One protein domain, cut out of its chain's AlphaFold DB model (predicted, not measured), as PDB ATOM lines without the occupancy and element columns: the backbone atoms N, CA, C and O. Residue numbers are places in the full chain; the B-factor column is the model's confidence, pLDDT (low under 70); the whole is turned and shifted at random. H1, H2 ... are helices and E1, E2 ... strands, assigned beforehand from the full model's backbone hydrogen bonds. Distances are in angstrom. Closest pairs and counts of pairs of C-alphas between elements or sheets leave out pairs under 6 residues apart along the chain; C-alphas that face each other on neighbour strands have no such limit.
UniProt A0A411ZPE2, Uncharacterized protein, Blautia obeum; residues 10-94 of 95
ATOM      1  N   ALA A  10     -17.217  36.094  -7.191       84.56
ATOM      2  CA  ALA A  10     -17.594  34.800  -6.644       84.56
ATOM      3  C   ALA A  10     -16.901  33.673  -7.422       84.56
ATOM      4  O   ALA A  10     -16.931  33.649  -8.650       84.56
ATOM      5  N   ASN A  11     -16.288  32.736  -6.705       87.31
ATOM      6  CA  ASN A  11     -15.564  31.601  -7.261       87.31
ATOM      7  C   ASN A  11     -16.025  30.303  -6.599       87.31
ATOM      8  O   ASN A  11     -16.213  30.254  -5.384       87.31
ATOM      9  N   ILE A  12     -16.133  29.235  -7.391       89.50
ATOM     10  CA  ILE A  12     -16.332  27.875  -6.884       89.50
ATOM     11  C   ILE A  12     -14.994  27.142  -6.939       89.50
ATOM     12  O   ILE A  12     -14.377  27.031  -7.998       89.50
ATOM     13  N   LYS A  13     -14.547  26.638  -5.791       91.75
ATOM     14  CA  LYS A  13     -13.322  25.850  -5.647       91.75
ATOM     15  C   LYS A  13     -13.658  24.407  -5.313       91.75
ATOM     16  O   LYS A  13     -14.573  24.141  -4.537       91.75
ATOM     17  N   HIS A  14     -12.851  23.495  -5.843       93.19
ATOM     18  CA  HIS A  14     -12.900  22.077  -5.514       93.19
ATOM     19  C   HIS A  14     -11.555  21.646  -4.945       93.19
ATOM     20  O   HIS A  14     -10.512  21.980  -5.508       93.19
ATOM     21  N   TYR A  15     -11.565  20.900  -3.845       90.94
ATOM     22  CA  TYR A  15     -10.346  20.342  -3.267       90.94
ATOM     23  C   TYR A  15     -10.634  19.036  -2.524       90.94
ATOM     24  O   TYR A  15     -11.787  18.669  -2.301       90.94
ATOM     25  N   LYS A  16      -9.572  18.315  -2.168       89.81
ATOM     26  CA  LYS A  16      -9.636  17.111  -1.337       89.81
ATOM     27  C   LYS A  16      -8.760  17.292  -0.113       89.81
ATOM     28  O   LYS A  16      -7.720  17.945  -0.202       89.81
ATOM     29  N   ASP A  17      -9.166  16.715   1.008       84.69
ATOM     30  CA  ASP A  17      -8.313  16.654   2.190       84.69
ATOM     31  C   ASP A  17      -7.463  15.371   2.223       84.69
ATOM     32  O   ASP A  17      -7.568  14.481   1.374       84.69
ATOM     33  N   LYS A  18      -6.616  15.268   3.252       84.44
ATOM     34  CA  LYS A  18      -5.781  14.087   3.526       84.44
ATOM     35  C   LYS A  18      -6.583  12.808   3.822       84.44
ATOM     36  O   LYS A  18      -5.996  11.733   3.874       84.44
ATOM     37  N   HIS A  19      -7.893  12.921   4.041       79.31
ATOM     38  CA  HIS A  19      -8.809  11.821   4.329       79.31
ATOM     39  C   HIS A  19      -9.663  11.430   3.111       79.31
ATOM     40  O   HIS A  19     -10.578  10.623   3.251       79.31
ATOM     41  N   ASN A  20      -9.342  11.940   1.911       79.31
ATOM     42  CA  ASN A  20     -10.098  11.724   0.672       79.31
ATOM     43  C   ASN A  20     -11.543  12.256   0.700       79.31
ATOM     44  O   ASN A  20     -12.335  11.913  -0.183       79.31
ATOM     45  N   CYS A  21     -11.887  13.130   1.645       82.50
ATOM     46  CA  CYS A  21     -13.130  13.881   1.578       82.50
ATOM     47  C   CYS A  21     -13.024  14.900   0.439       82.50
ATOM     48  O   CYS A  21     -12.031  15.623   0.321       82.50
ATOM     49  N   CYS A  22     -14.036  14.934  -0.426       92.38
ATOM     50  CA  CYS A  22     -14.132  15.919  -1.500       92.38
ATOM     51  C   CYS A  22     -14.852  17.153  -0.970       92.38
ATOM     52  O   CYS A  22     -15.836  17.018  -0.252       92.38
ATOM     53  N   TYR A  23     -14.416  18.343  -1.357       93.88
ATOM     54  CA  TYR A  23     -15.027  19.592  -0.924       93.88
ATOM     55  C   TYR A  23     -15.372  20.471  -2.113       93.88
ATOM     56  O   TYR A  23     -14.632  20.531  -3.099       93.88
ATOM     57  N   VAL A  24     -16.479  21.191  -1.971       94.00
ATOM     58  CA  VAL A  24     -16.858  22.320  -2.814       94.00
ATOM     59  C   VAL A  24     -16.984  23.553  -1.928       94.00
ATOM     60  O   VAL A  24     -17.626  23.509  -0.878       94.00
ATOM     61  N   SER A  25     -16.347  24.649  -2.327       92.81
ATOM     62  CA  SER A  25     -16.390  25.915  -1.598       92.81
ATOM     63  C   SER A  25     -16.802  27.045  -2.524       92.81
ATOM     64  O   SER A  25     -16.180  27.236  -3.569       92.81
ATOM     65  N   LEU A  26     -17.832  27.791  -2.138       92.38
ATOM     66  CA  LEU A  26     -18.176  29.071  -2.741       92.38
ATOM     67  C   LEU A  26     -17.495  30.174  -1.936       92.38
ATOM     68  O   LEU A  26     -17.817  30.373  -0.767       92.38
ATOM     69  N   GLU A  27     -16.588  30.903  -2.574       91.31
ATOM     70  CA  GLU A  27     -15.884  32.034  -1.978       91.31
ATOM     71  C   GLU A  27     -16.167  33.312  -2.760       91.31
ATOM     72  O   GLU A  27     -16.055  33.331  -3.985       91.31
ATOM     73  N   ALA A  28     -16.484  34.390  -2.050       87.88
ATOM     74  CA  ALA A  28     -16.634  35.718  -2.624       87.88
ATOM     75  C   ALA A  28     -15.539  36.642  -2.104       87.88
ATOM     76  O   ALA A  28     -15.340  36.748  -0.890       87.88
ATOM     77  N   THR A  29     -14.848  37.321  -3.013       87.12
ATOM     78  CA  THR A  29     -13.763  38.252  -2.693       87.12
ATOM     79  C   THR A  29     -14.064  39.657  -3.186       87.12
ATOM     80  O   THR A  29     -14.635  39.819  -4.265       87.12
ATOM     81  N   ASP A  30     -13.636  40.668  -2.433       82.88
ATOM     82  CA  ASP A  30     -13.644  42.057  -2.899       82.88
ATOM     83  C   ASP A  30     -12.503  42.344  -3.895       82.88
ATOM     84  O   ASP A  30     -11.672  41.484  -4.204       82.88
ATOM     85  N   ASN A  31     -12.443  43.582  -4.381       78.44
ATOM     86  CA  ASN A  31     -11.423  44.071  -5.317       78.44
ATOM     87  C   ASN A  31      -9.980  43.958  -4.811       78.44
ATOM     88  O   ASN A  31      -9.048  44.003  -5.610       78.44
ATOM     89  N   LEU A  32      -9.786  43.847  -3.496       81.94
ATOM     90  CA  LEU A  32      -8.479  43.691  -2.861       81.94
ATOM     91  C   LEU A  32      -8.139  42.210  -2.633       81.94
ATOM     92  O   LEU A  32      -7.140  41.901  -1.985       81.94
ATOM     93  N   GLY A  33      -8.979  41.294  -3.128       81.44
ATOM     94  CA  GLY A  33      -8.844  39.855  -2.936       81.44
ATOM     95  C   GLY A  33      -9.224  39.386  -1.530       81.44
ATOM     96  O   GLY A  33      -8.931  38.245  -1.176       81.44
ATOM     97  N   ARG A  34      -9.861  40.228  -0.704       83.56
ATOM     98  CA  ARG A  34     -10.253  39.845   0.657       83.56
ATOM     99  C   ARG A  34     -11.538  39.035   0.606       83.56
ATOM    100  O   ARG A  34     -12.523  39.477   0.016       83.56
ATOM    101  N   VAL A  35     -11.545  37.876   1.260       84.38
ATOM    102  CA  VAL A  35     -12.732  37.018   1.367       84.38
ATOM    103  C   VAL A  35     -13.802  37.729   2.199       84.38
ATOM    104  O   VAL A  35     -13.578  38.066   3.359       84.38
ATOM    105  N   LYS A  36     -14.964  37.964   1.592       84.25
ATOM    106  CA  LYS A  36     -16.166  38.517   2.234       84.25
ATOM    107  C   LYS A  36     -17.148  37.432   2.638       84.25
ATOM    108  O   LYS A  36     -17.894  37.598   3.595       84.25
ATOM    109  N   TYR A  37     -17.126  36.322   1.914       86.06
ATOM    110  CA  TYR A  37     -17.982  35.182   2.163       86.06
ATOM    111  C   TYR A  37     -17.257  33.905   1.782       86.06
ATOM    112  O   TYR A  37     -16.576  33.855   0.758       86.06
ATOM    113  N   SER A  38     -17.437  32.869   2.590       89.06
ATOM    114  CA  SER A  38     -17.039  31.514   2.246       89.06
ATOM    115  C   SER A  38     -18.087  30.551   2.773       89.06
ATOM    116  O   SER A  38     -18.506  30.658   3.928       89.06
ATOM    117  N   LYS A  39     -18.507  29.611   1.933       91.56
ATOM    118  CA  LYS A  39     -19.349  28.499   2.352       91.56
ATOM    119  C   LYS A  39     -18.876  27.217   1.705       91.56
ATOM    120  O   LYS A  39     -18.787  27.119   0.483       91.56
ATOM    121  N   THR A  40     -18.595  26.234   2.548       93.94
ATOM    122  CA  THR A  40     -17.956  24.985   2.151       93.94
ATOM    123  C   THR A  40     -18.829  23.802   2.529       93.94
ATOM    124  O   THR A  40     -19.319  23.716   3.655       93.94
ATOM    125  N   TYR A  41     -18.966  22.871   1.593       96.12
ATOM    126  CA  TYR A  41     -19.605  21.582   1.799       96.12
ATOM    127  C   TYR A  41     -18.619  20.465   1.480       96.12
ATOM    128  O   TYR A  41     -17.859  20.545   0.514       96.12
ATOM    129  N   GLY A  42     -18.627  19.436   2.316       95.31
ATOM    130  CA  GLY A  42     -17.881  18.206   2.120       95.31
ATOM    131  C   GLY A  42     -18.777  17.094   1.589       95.31
ATOM    132  O   GLY A  42     -19.982  17.067   1.834       95.31
ATOM    133  N   PHE A  43     -18.166  16.157   0.882       94.44
ATOM    134  CA  PHE A  43     -18.764  14.908   0.451       94.44
ATOM    135  C   PHE A  43     -17.910  13.749   0.958       94.44
ATOM    136  O   PHE A  43     -16.747  13.587   0.565       94.44
ATOM    137  N   ASP A  44     -18.505  12.943   1.832       89.19
ATOM    138  CA  ASP A  44     -17.918  11.701   2.312       89.19
ATOM    139  C   ASP A  44     -18.259  10.585   1.320       89.19
ATOM    140  O   ASP A  44     -19.383  10.085   1.253       89.19
ATOM    141  N   SER A  45     -17.257  10.180   0.542       84.69
ATOM    142  CA  SER A  45     -17.412   9.134  -0.470       84.69
ATOM    143  C   SER A  45     -17.721   7.750   0.109       84.69
ATOM    144  O   SER A  45     -18.354   6.943  -0.577       84.69
ATOM    145  N   LYS A  46     -17.308   7.474   1.354       85.88
ATOM    146  CA  LYS A  46     -17.518   6.182   2.017       85.88
ATOM    147  C   LYS A  46     -18.975   6.023   2.422       85.88
ATOM    148  O   LYS A  46     -19.575   4.990   2.147       85.88
ATOM    149  N   ASN A  47     -19.527   7.056   3.050       86.81
ATOM    150  CA  ASN A  47     -20.902   7.050   3.539       86.81
ATOM    151  C   ASN A  47     -21.902   7.580   2.497       86.81
ATOM    152  O   ASN A  47     -23.102   7.438   2.690       86.81
ATOM    153  N   ARG A  48     -21.417   8.128   1.369       89.25
ATOM    154  CA  ARG A  48     -22.217   8.724   0.279       89.25
ATOM    155  C   ARG A  48     -23.083   9.899   0.746       89.25
ATOM    156  O   ARG A  48     -24.147  10.139   0.180       89.25
ATOM    157  N   VAL A  49     -22.605  10.654   1.733       92.50
ATOM    158  CA  VAL A  49     -23.341  11.772   2.334       92.50
ATOM    159  C   VAL A  49     -22.658  13.107   2.073       92.50
ATOM    160  O   VAL A  49     -21.427  13.206   2.032       92.50
ATOM    161  N   TRP A  50     -23.473  14.147   1.916       96.44
ATOM    162  CA  TRP A  50     -23.010  15.528   1.943       96.44
ATOM    163  C   TRP A  50     -23.071  16.062   3.367       96.44
ATOM    164  O   TRP A  50     -23.947  15.694   4.145       96.44
ATOM    165  N   PHE A  51     -22.144  16.949   3.710       94.81
ATOM    166  CA  PHE A  51     -22.114  17.572   5.023       94.81
ATOM    167  C   PHE A  51     -21.532  18.982   4.975       94.81
ATOM    168  O   PHE A  51     -20.835  19.368   4.039       94.81
ATOM    169  N   TYR A  52     -21.776  19.748   6.027       94.44
ATOM    170  CA  TYR A  52     -20.994  20.936   6.354       94.44
ATOM    171  C   TYR A  52     -20.571  20.882   7.820       94.44
ATOM    172  O   TYR A  52     -21.129  20.121   8.610       94.44
ATOM    173  N   VAL A  53     -19.559  21.668   8.178       91.12
ATOM    174  CA  VAL A  53     -19.102  21.776   9.566       91.12
ATOM    175  C   VAL A  53     -19.716  23.024  10.186       91.12
ATOM    176  O   VAL A  53     -19.519  24.126   9.681       91.12
ATOM    177  N   CYS A  54     -20.448  22.844  11.281       90.81
ATOM    178  CA  CYS A  54     -21.039  23.912  12.081       90.81
ATOM    179  C   CYS A  54     -20.644  23.692  13.539       90.81
ATOM    180  O   CYS A  54     -20.872  22.605  14.068       90.81
ATOM    181  N   ASP A  55     -19.996  24.673  14.171       91.69
ATOM    182  CA  ASP A  55     -19.519  24.580  15.561       91.69
ATOM    183  C   ASP A  55     -18.723  23.293  15.861       91.69
ATOM    184  O   ASP A  55     -18.891  22.635  16.887       91.69
ATOM    185  N   GLY A  56     -17.869  22.893  14.911       88.44
ATOM    186  CA  GLY A  56     -17.044  21.684  15.006       88.44
ATOM    187  C   GLY A  56     -17.796  20.363  14.808       88.44
ATOM    188  O   GLY A  56     -17.182  19.302  14.901       88.44
ATOM    189  N   LYS A  57     -19.100  20.397  14.511       91.31
ATOM    190  CA  LYS A  57     -19.925  19.213  14.241       91.31
ATOM    191  C   LYS A  57     -20.216  19.078  12.752       91.31
ATOM    192  O   LYS A  57     -20.526  20.061  12.084       91.31
ATOM    193  N   CYS A  58     -20.163  17.848  12.250       91.19
ATOM    194  CA  CYS A  58     -20.632  17.533  10.905       91.19
ATOM    195  C   CYS A  58     -22.160  17.473  10.904       91.19
ATOM    196  O   CYS A  58     -22.753  16.696  11.652       91.19
ATOM    197  N   VAL A  59     -22.780  18.285  10.055       95.25
ATOM    198  CA  VAL A  59     -24.220  18.272   9.809       95.25
ATOM    199  C   VAL A  59     -24.452  17.680   8.429       95.25
ATOM    200  O   VAL A  59     -23.973  18.232   7.439       95.25
ATOM    201  N   GLU A  60     -25.162  16.557   8.380       96.19
ATOM    202  CA  GLU A  60     -25.531  15.882   7.136       96.19
ATOM    203  C   GLU A  60     -26.616  16.661   6.385       96.19
ATOM    204  O   GLU A  60     -27.536  17.216   6.990       96.19
ATOM    205  N   VAL A  61     -26.494  16.712   5.061       96.31
ATOM    206  CA  VAL A  61     -27.428  17.379   4.148       96.31
ATOM    207  C   VAL A  61     -27.573  16.570   2.862       96.31
ATOM    208  O   VAL A  61     -26.752  15.708   2.547       96.31
ATOM    209  N   THR A  62     -28.607  16.861   2.079       95.44
ATOM    210  CA  THR A  62     -28.761  16.290   0.737       95.44
ATOM    211  C   THR A  62     -27.987  17.104  -0.300       95.44
ATOM    212  O   THR A  62     -27.705  18.288  -0.110       95.44
ATOM    213  N   GLN A  63     -27.679  16.495  -1.449       94.81
ATOM    214  CA  GLN A  63     -27.070  17.218  -2.573       94.81
ATOM    215  C   GLN A  63     -27.948  18.385  -3.058       94.81
ATOM    216  O   GLN A  63     -27.427  19.426  -3.452       94.81
ATOM    217  N   GLU A  64     -29.271  18.219  -3.021       96.19
ATOM    218  CA  GLU A  64     -30.236  19.259  -3.393       96.19
ATOM    219  C   GLU A  64     -30.148  20.465  -2.450       96.19
ATOM    220  O   GLU A  64     -30.010  21.594  -2.913       96.19
ATOM    221  N   GLN A  65     -30.082  20.230  -1.135       95.38
ATOM    222  CA  GLN A  65     -29.885  21.294  -0.148       95.38
ATOM    223  C   GLN A  65     -28.552  22.029  -0.344       95.38
ATOM    224  O   GLN A  65     -28.493  23.249  -0.192       95.38
ATOM    225  N   VAL A  66     -27.479  21.309  -0.697       93.75
ATOM    226  CA  VAL A  66     -26.188  21.925  -1.048       93.75
ATOM    227  C   VAL A  66     -26.343  22.822  -2.274       93.75
ATOM    228  O   VAL A  66     -25.918  23.976  -2.244       93.75
ATOM    229  N   TYR A  67     -26.972  22.313  -3.335       92.69
ATOM    230  CA  TYR A  67     -27.206  23.060  -4.567       92.69
ATOM    231  C   TYR A  67     -28.000  24.346  -4.312       92.69
ATOM    232  O   TYR A  67     -27.529  25.432  -4.652       92.69
ATOM    233  N   GLU A  68     -29.161  24.249  -3.663       95.00
ATOM    234  CA  GLU A  68     -30.007  25.406  -3.363       95.00
ATOM    235  C   GLU A  68     -29.276  26.430  -2.496       95.00
ATOM    236  O   GLU A  68     -29.312  27.629  -2.780       95.00
ATOM    237  N   ALA A  69     -28.561  25.971  -1.465       91.94
ATOM    238  CA  ALA A  69     -27.816  26.855  -0.583       91.94
ATOM    239  C   ALA A  69     -26.702  27.608  -1.322       91.94
ATOM    240  O   ALA A  69     -26.532  28.806  -1.092       91.94
ATOM    241  N   LEU A  70     -25.956  26.938  -2.207       90.62
ATOM    242  CA  LEU A  70     -24.895  27.571  -2.992       90.62
ATOM    243  C   LEU A  70     -25.457  28.540  -4.038       90.62
ATOM    244  O   LEU A  70     -24.921  29.636  -4.193       90.62
ATOM    245  N   VAL A  71     -26.555  28.189  -4.711       89.44
ATOM    246  CA  VAL A  71     -27.223  29.073  -5.681       89.44
ATOM    247  C   VAL A  71     -27.787  30.315  -4.997       89.44
ATOM    248  O   VAL A  71     -27.586  31.427  -5.483       89.44
ATOM    249  N   ASN A  72     -28.467  30.153  -3.863       88.81
ATOM    250  CA  ASN A  72     -29.029  31.276  -3.113       88.81
ATOM    251  C   ASN A  72     -27.927  32.175  -2.544       88.81
ATOM    252  O   ASN A  72     -28.029  33.395  -2.643       88.81
ATOM    253  N   ALA A  73     -26.844  31.586  -2.027       85.31
ATOM    254  CA  ALA A  73     -25.673  32.338  -1.590       85.31
ATOM    255  C   ALA A  73     -25.071  33.146  -2.745       85.31
ATOM    256  O   ALA A  73     -24.886  34.353  -2.609       85.31
ATOM    257  N   TYR A  74     -24.837  32.517  -3.900       82.12
ATOM    258  CA  TYR A  74     -24.327  33.201  -5.087       82.12
ATOM    259  C   TYR A  74     -25.222  34.381  -5.486       82.12
ATOM    260  O   TYR A  74     -24.733  35.500  -5.588       82.12
ATOM    261  N   LYS A  75     -26.540  34.159  -5.607       82.25
ATOM    262  CA  LYS A  75     -27.516  35.216  -5.928       82.25
ATOM    263  C   LYS A  75     -27.479  36.373  -4.929       82.25
ATOM    264  O   LYS A  75     -27.546  37.519  -5.351       82.25
ATOM    265  N   SER A  76     -27.353  36.084  -3.631       78.12
ATOM    266  CA  SER A  76     -27.281  37.122  -2.591       78.12
ATOM    267  C   SER A  76     -25.983  37.935  -2.637       78.12
ATOM    268  O   SER A  76     -25.998  39.128  -2.367       78.12
ATOM    269  N   LEU A  77     -24.864  37.302  -3.004       74.94
ATOM    270  CA  LEU A  77     -23.556  37.959  -3.120       74.94
ATOM    271  C   LEU A  77     -23.456  38.831  -4.366       74.94
ATOM    272  O   LEU A  77     -22.716  39.810  -4.392       74.94
ATOM    273  N   THR A  78     -24.172  38.436  -5.412       65.88
ATOM    274  CA  THR A  78     -24.291  39.169  -6.661       65.88
ATOM    275  C   THR A  78     -25.702  39.726  -6.769       65.88
ATOM    276  O   THR A  78     -26.398  39.428  -7.742       65.88
ATOM    277  N   SER A  79     -26.161  40.497  -5.778       66.94
ATOM    278  CA  SER A  79     -27.339  41.335  -5.999       66.94
ATOM    279  C   SER A  79     -26.984  42.307  -7.123       66.94
ATOM    280  O   SER A  79     -26.285  43.300  -6.925       66.94
ATOM    281  N   ILE A  80     -27.367  41.939  -8.349       64.19
ATOM    282  CA  ILE A  80     -27.034  42.677  -9.570       64.19
ATOM    283  C   ILE A  80     -27.576  44.101  -9.458       64.19
ATOM    284  O   ILE A  80     -26.948  45.025  -9.953       64.19
ATOM    285  N   GLU A  81     -28.699  44.282  -8.768       63.34
ATOM    286  CA  GLU A  81     -29.338  45.577  -8.542       63.34
ATOM    287  C   GLU A  81     -28.481  46.510  -7.679       63.34
ATOM    288  O   GLU A  81     -28.289  47.666  -8.058       63.34
ATOM    289  N   GLU A  82     -27.912  46.021  -6.573       67.50
ATOM    290  CA  GLU A  82     -27.004  46.807  -5.719       67.50
ATOM    291  C   GLU A  82     -25.703  47.118  -6.459       67.50
ATOM    292  O   GLU A  82     -25.295  48.275  -6.526       67.50
ATOM    293  N   LEU A  83     -25.112  46.115  -7.116       67.38
ATOM    294  CA  LEU A  83     -23.922  46.299  -7.950       67.38
ATOM    295  C   LEU A  83     -24.151  47.346  -9.048       67.38
ATOM    296  O   LEU A  83     -23.318  48.229  -9.234       67.38
ATOM    297  N   VAL A  84     -25.265  47.271  -9.775       68.38
ATOM    298  CA  VAL A  84     -25.605  48.239 -10.826       68.38
ATOM    299  C   VAL A  84     -25.844  49.619 -10.224       68.38
ATOM    300  O   VAL A  84     -25.267  50.580 -10.720       68.38
ATOM    301  N   SER A  85     -26.618  49.730  -9.145       73.81
ATOM    302  CA  SER A  85     -26.926  51.017  -8.503       73.81
ATOM    303  C   SER A  85     -25.667  51.712  -7.982       73.81
ATOM    304  O   SER A  85     -25.461  52.891  -8.257       73.81
ATOM    305  N   GLU A  86     -24.783  50.981  -7.300       72.75
ATOM    306  CA  GLU A  86     -23.509  51.514  -6.808       72.75
ATOM    307  C   GLU A  86     -22.590  51.942  -7.957       72.75
ATOM    308  O   GLU A  86     -21.964  52.996  -7.887       72.75
ATOM    309  N   ASN A  87     -22.510  51.157  -9.036       70.38
ATOM    310  CA  ASN A  87     -21.675  51.507 -10.187       70.38
ATOM    311  C   ASN A  87     -22.250  52.699 -10.974       70.38
ATOM    312  O   ASN A  87     -21.476  53.518 -11.463       70.38
ATOM    313  N   LEU A  88     -23.577  52.829 -11.076       77.75
ATOM    314  CA  LEU A  88     -24.229  53.996 -11.675       77.75
ATOM    315  C   LEU A  88     -23.983  55.258 -10.842       77.75
ATOM    316  O   LEU A  88     -23.545  56.256 -11.402       77.75
ATOM    317  N   ALA A  89     -24.154  55.192  -9.517       77.75
ATOM    318  CA  ALA A  89     -23.860  56.310  -8.619       77.75
ATOM    319  C   ALA A  89     -22.395  56.765  -8.735       77.75
ATOM    320  O   ALA A  89     -22.110  57.953  -8.832       77.75
ATOM    321  N   VAL A  90     -21.455  55.819  -8.831       74.75
ATOM    322  CA  VAL A  90     -20.030  56.114  -9.057       74.75
ATOM    323  C   VAL A  90     -19.782  56.839 -10.393       74.75
ATOM    324  O   VAL A  90     -18.893  57.686 -10.470       74.75
ATOM    325  N   VAL A  91     -20.543  56.528 -11.449       71.19
ATOM    326  CA  VAL A  91     -20.471  57.246 -12.736       71.19
ATOM    327  C   VAL A  91     -21.084  58.646 -12.624       71.19
ATOM    328  O   VAL A  91     -20.501  59.602 -13.134       71.19
ATOM    329  N   GLU A  92     -22.227  58.784 -11.949       75.06
ATOM    330  CA  GLU A  92     -22.928  60.061 -11.749       75.06
ATOM    331  C   GLU A  92     -22.141  61.045 -10.870       75.06
ATOM    332  O   GLU A  92     -22.137  62.246 -11.138       75.06
ATOM    333  N   GLU A  93     -21.427  60.548  -9.859       78.75
ATOM    334  CA  GLU A  93     -20.598  61.351  -8.948       78.75
ATOM    335  C   GLU A  93     -19.260  61.800  -9.558       78.75
ATOM    336  O   GLU A  93     -18.516  62.562  -8.936       78.75
ATOM    337  N   GLY A  94     -18.966  61.380 -10.790       58.59
ATOM    338  CA  GLY A  94     -17.780  61.805 -11.523       58.59
ATOM    339  C   GLY A  94     -16.529  61.054 -11.080       58.59
ATOM    340  O   GLY A  94     -15.741  61.526 -10.255       58.59
TER     341      GLY A  94
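This is residues 10 to 94 of the 95 residues of an uncharacterized protein of Blautia obeum (UniProt A0A411ZPE2). A strongly twisted sheet of five strands has helix H1 along one face and the other face bare of helices, while H2 sticks out past the body as a free arm and makes much of the length. The printed part has 85 residues with five named strands and two named helices, which follow along the chain as E1 E2 E3 E4 E5 H1 H2; the class is mixed, helices and strands, with helices holding 28 and strands 36 of the 64 residues in named elements. The sheet's order is E1 E2 E3 E4 E5, antiparallel throughout. The whole is loose, with a radius of gyration of the C-alphas of 16.5 A and spans of 57 by 24 by 22 A.

E1, residues 10 to 16, begins at C-alpha 10 (-17.594, 34.800, -6.644) and is 20.1 A long. E2 is residues 22 to 29, 22.4 A, and E3 residues 35 to 44, 25.9 A. E4 is residues 49 to 54 and E5 residues 57 to 61. H1, residues 63 to 77, is 21.0 A long. H2, residues 80 to 92, is 18.0 A long and ends at C-alpha 92 (-22.928, 60.061, -11.749).

The strands form a meander, each the antiparallel neighbour of the one before, with hairpins between successive strands. N 13 and O 25 are 2.8 A apart, N 24 and O 41 2.9 A, N 42 and O 51 2.8 A, and N 54 and O 57 2.9 A, each within hydrogen-bond range. In two layers, helix on one face of a sheet, H1 is on the sheet at a height of 9.6 A, over E2 and E3. It runs along the strands, at 7 degrees to E3 on the local plane. The closest C-alphas of E2 and H1, Leu 26 and Leu 70, are 6.9 A apart. H2 is not on the sheet, and H1 and H2 are apart. In H1 and H2 every O i to N i+4 pair is within hydrogen-bond range.

Residues 79 to 94, of which 80 to 92 belong to H2, stand free. The C-alphas of Lys 46 and Gly 94, the two farthest apart, are 57.2 A apart. The printed part has no cut, and the six links are tight. Mean pLDDT of the printed part is 85.4; residues 78 to 84 and residue 94 are under 70.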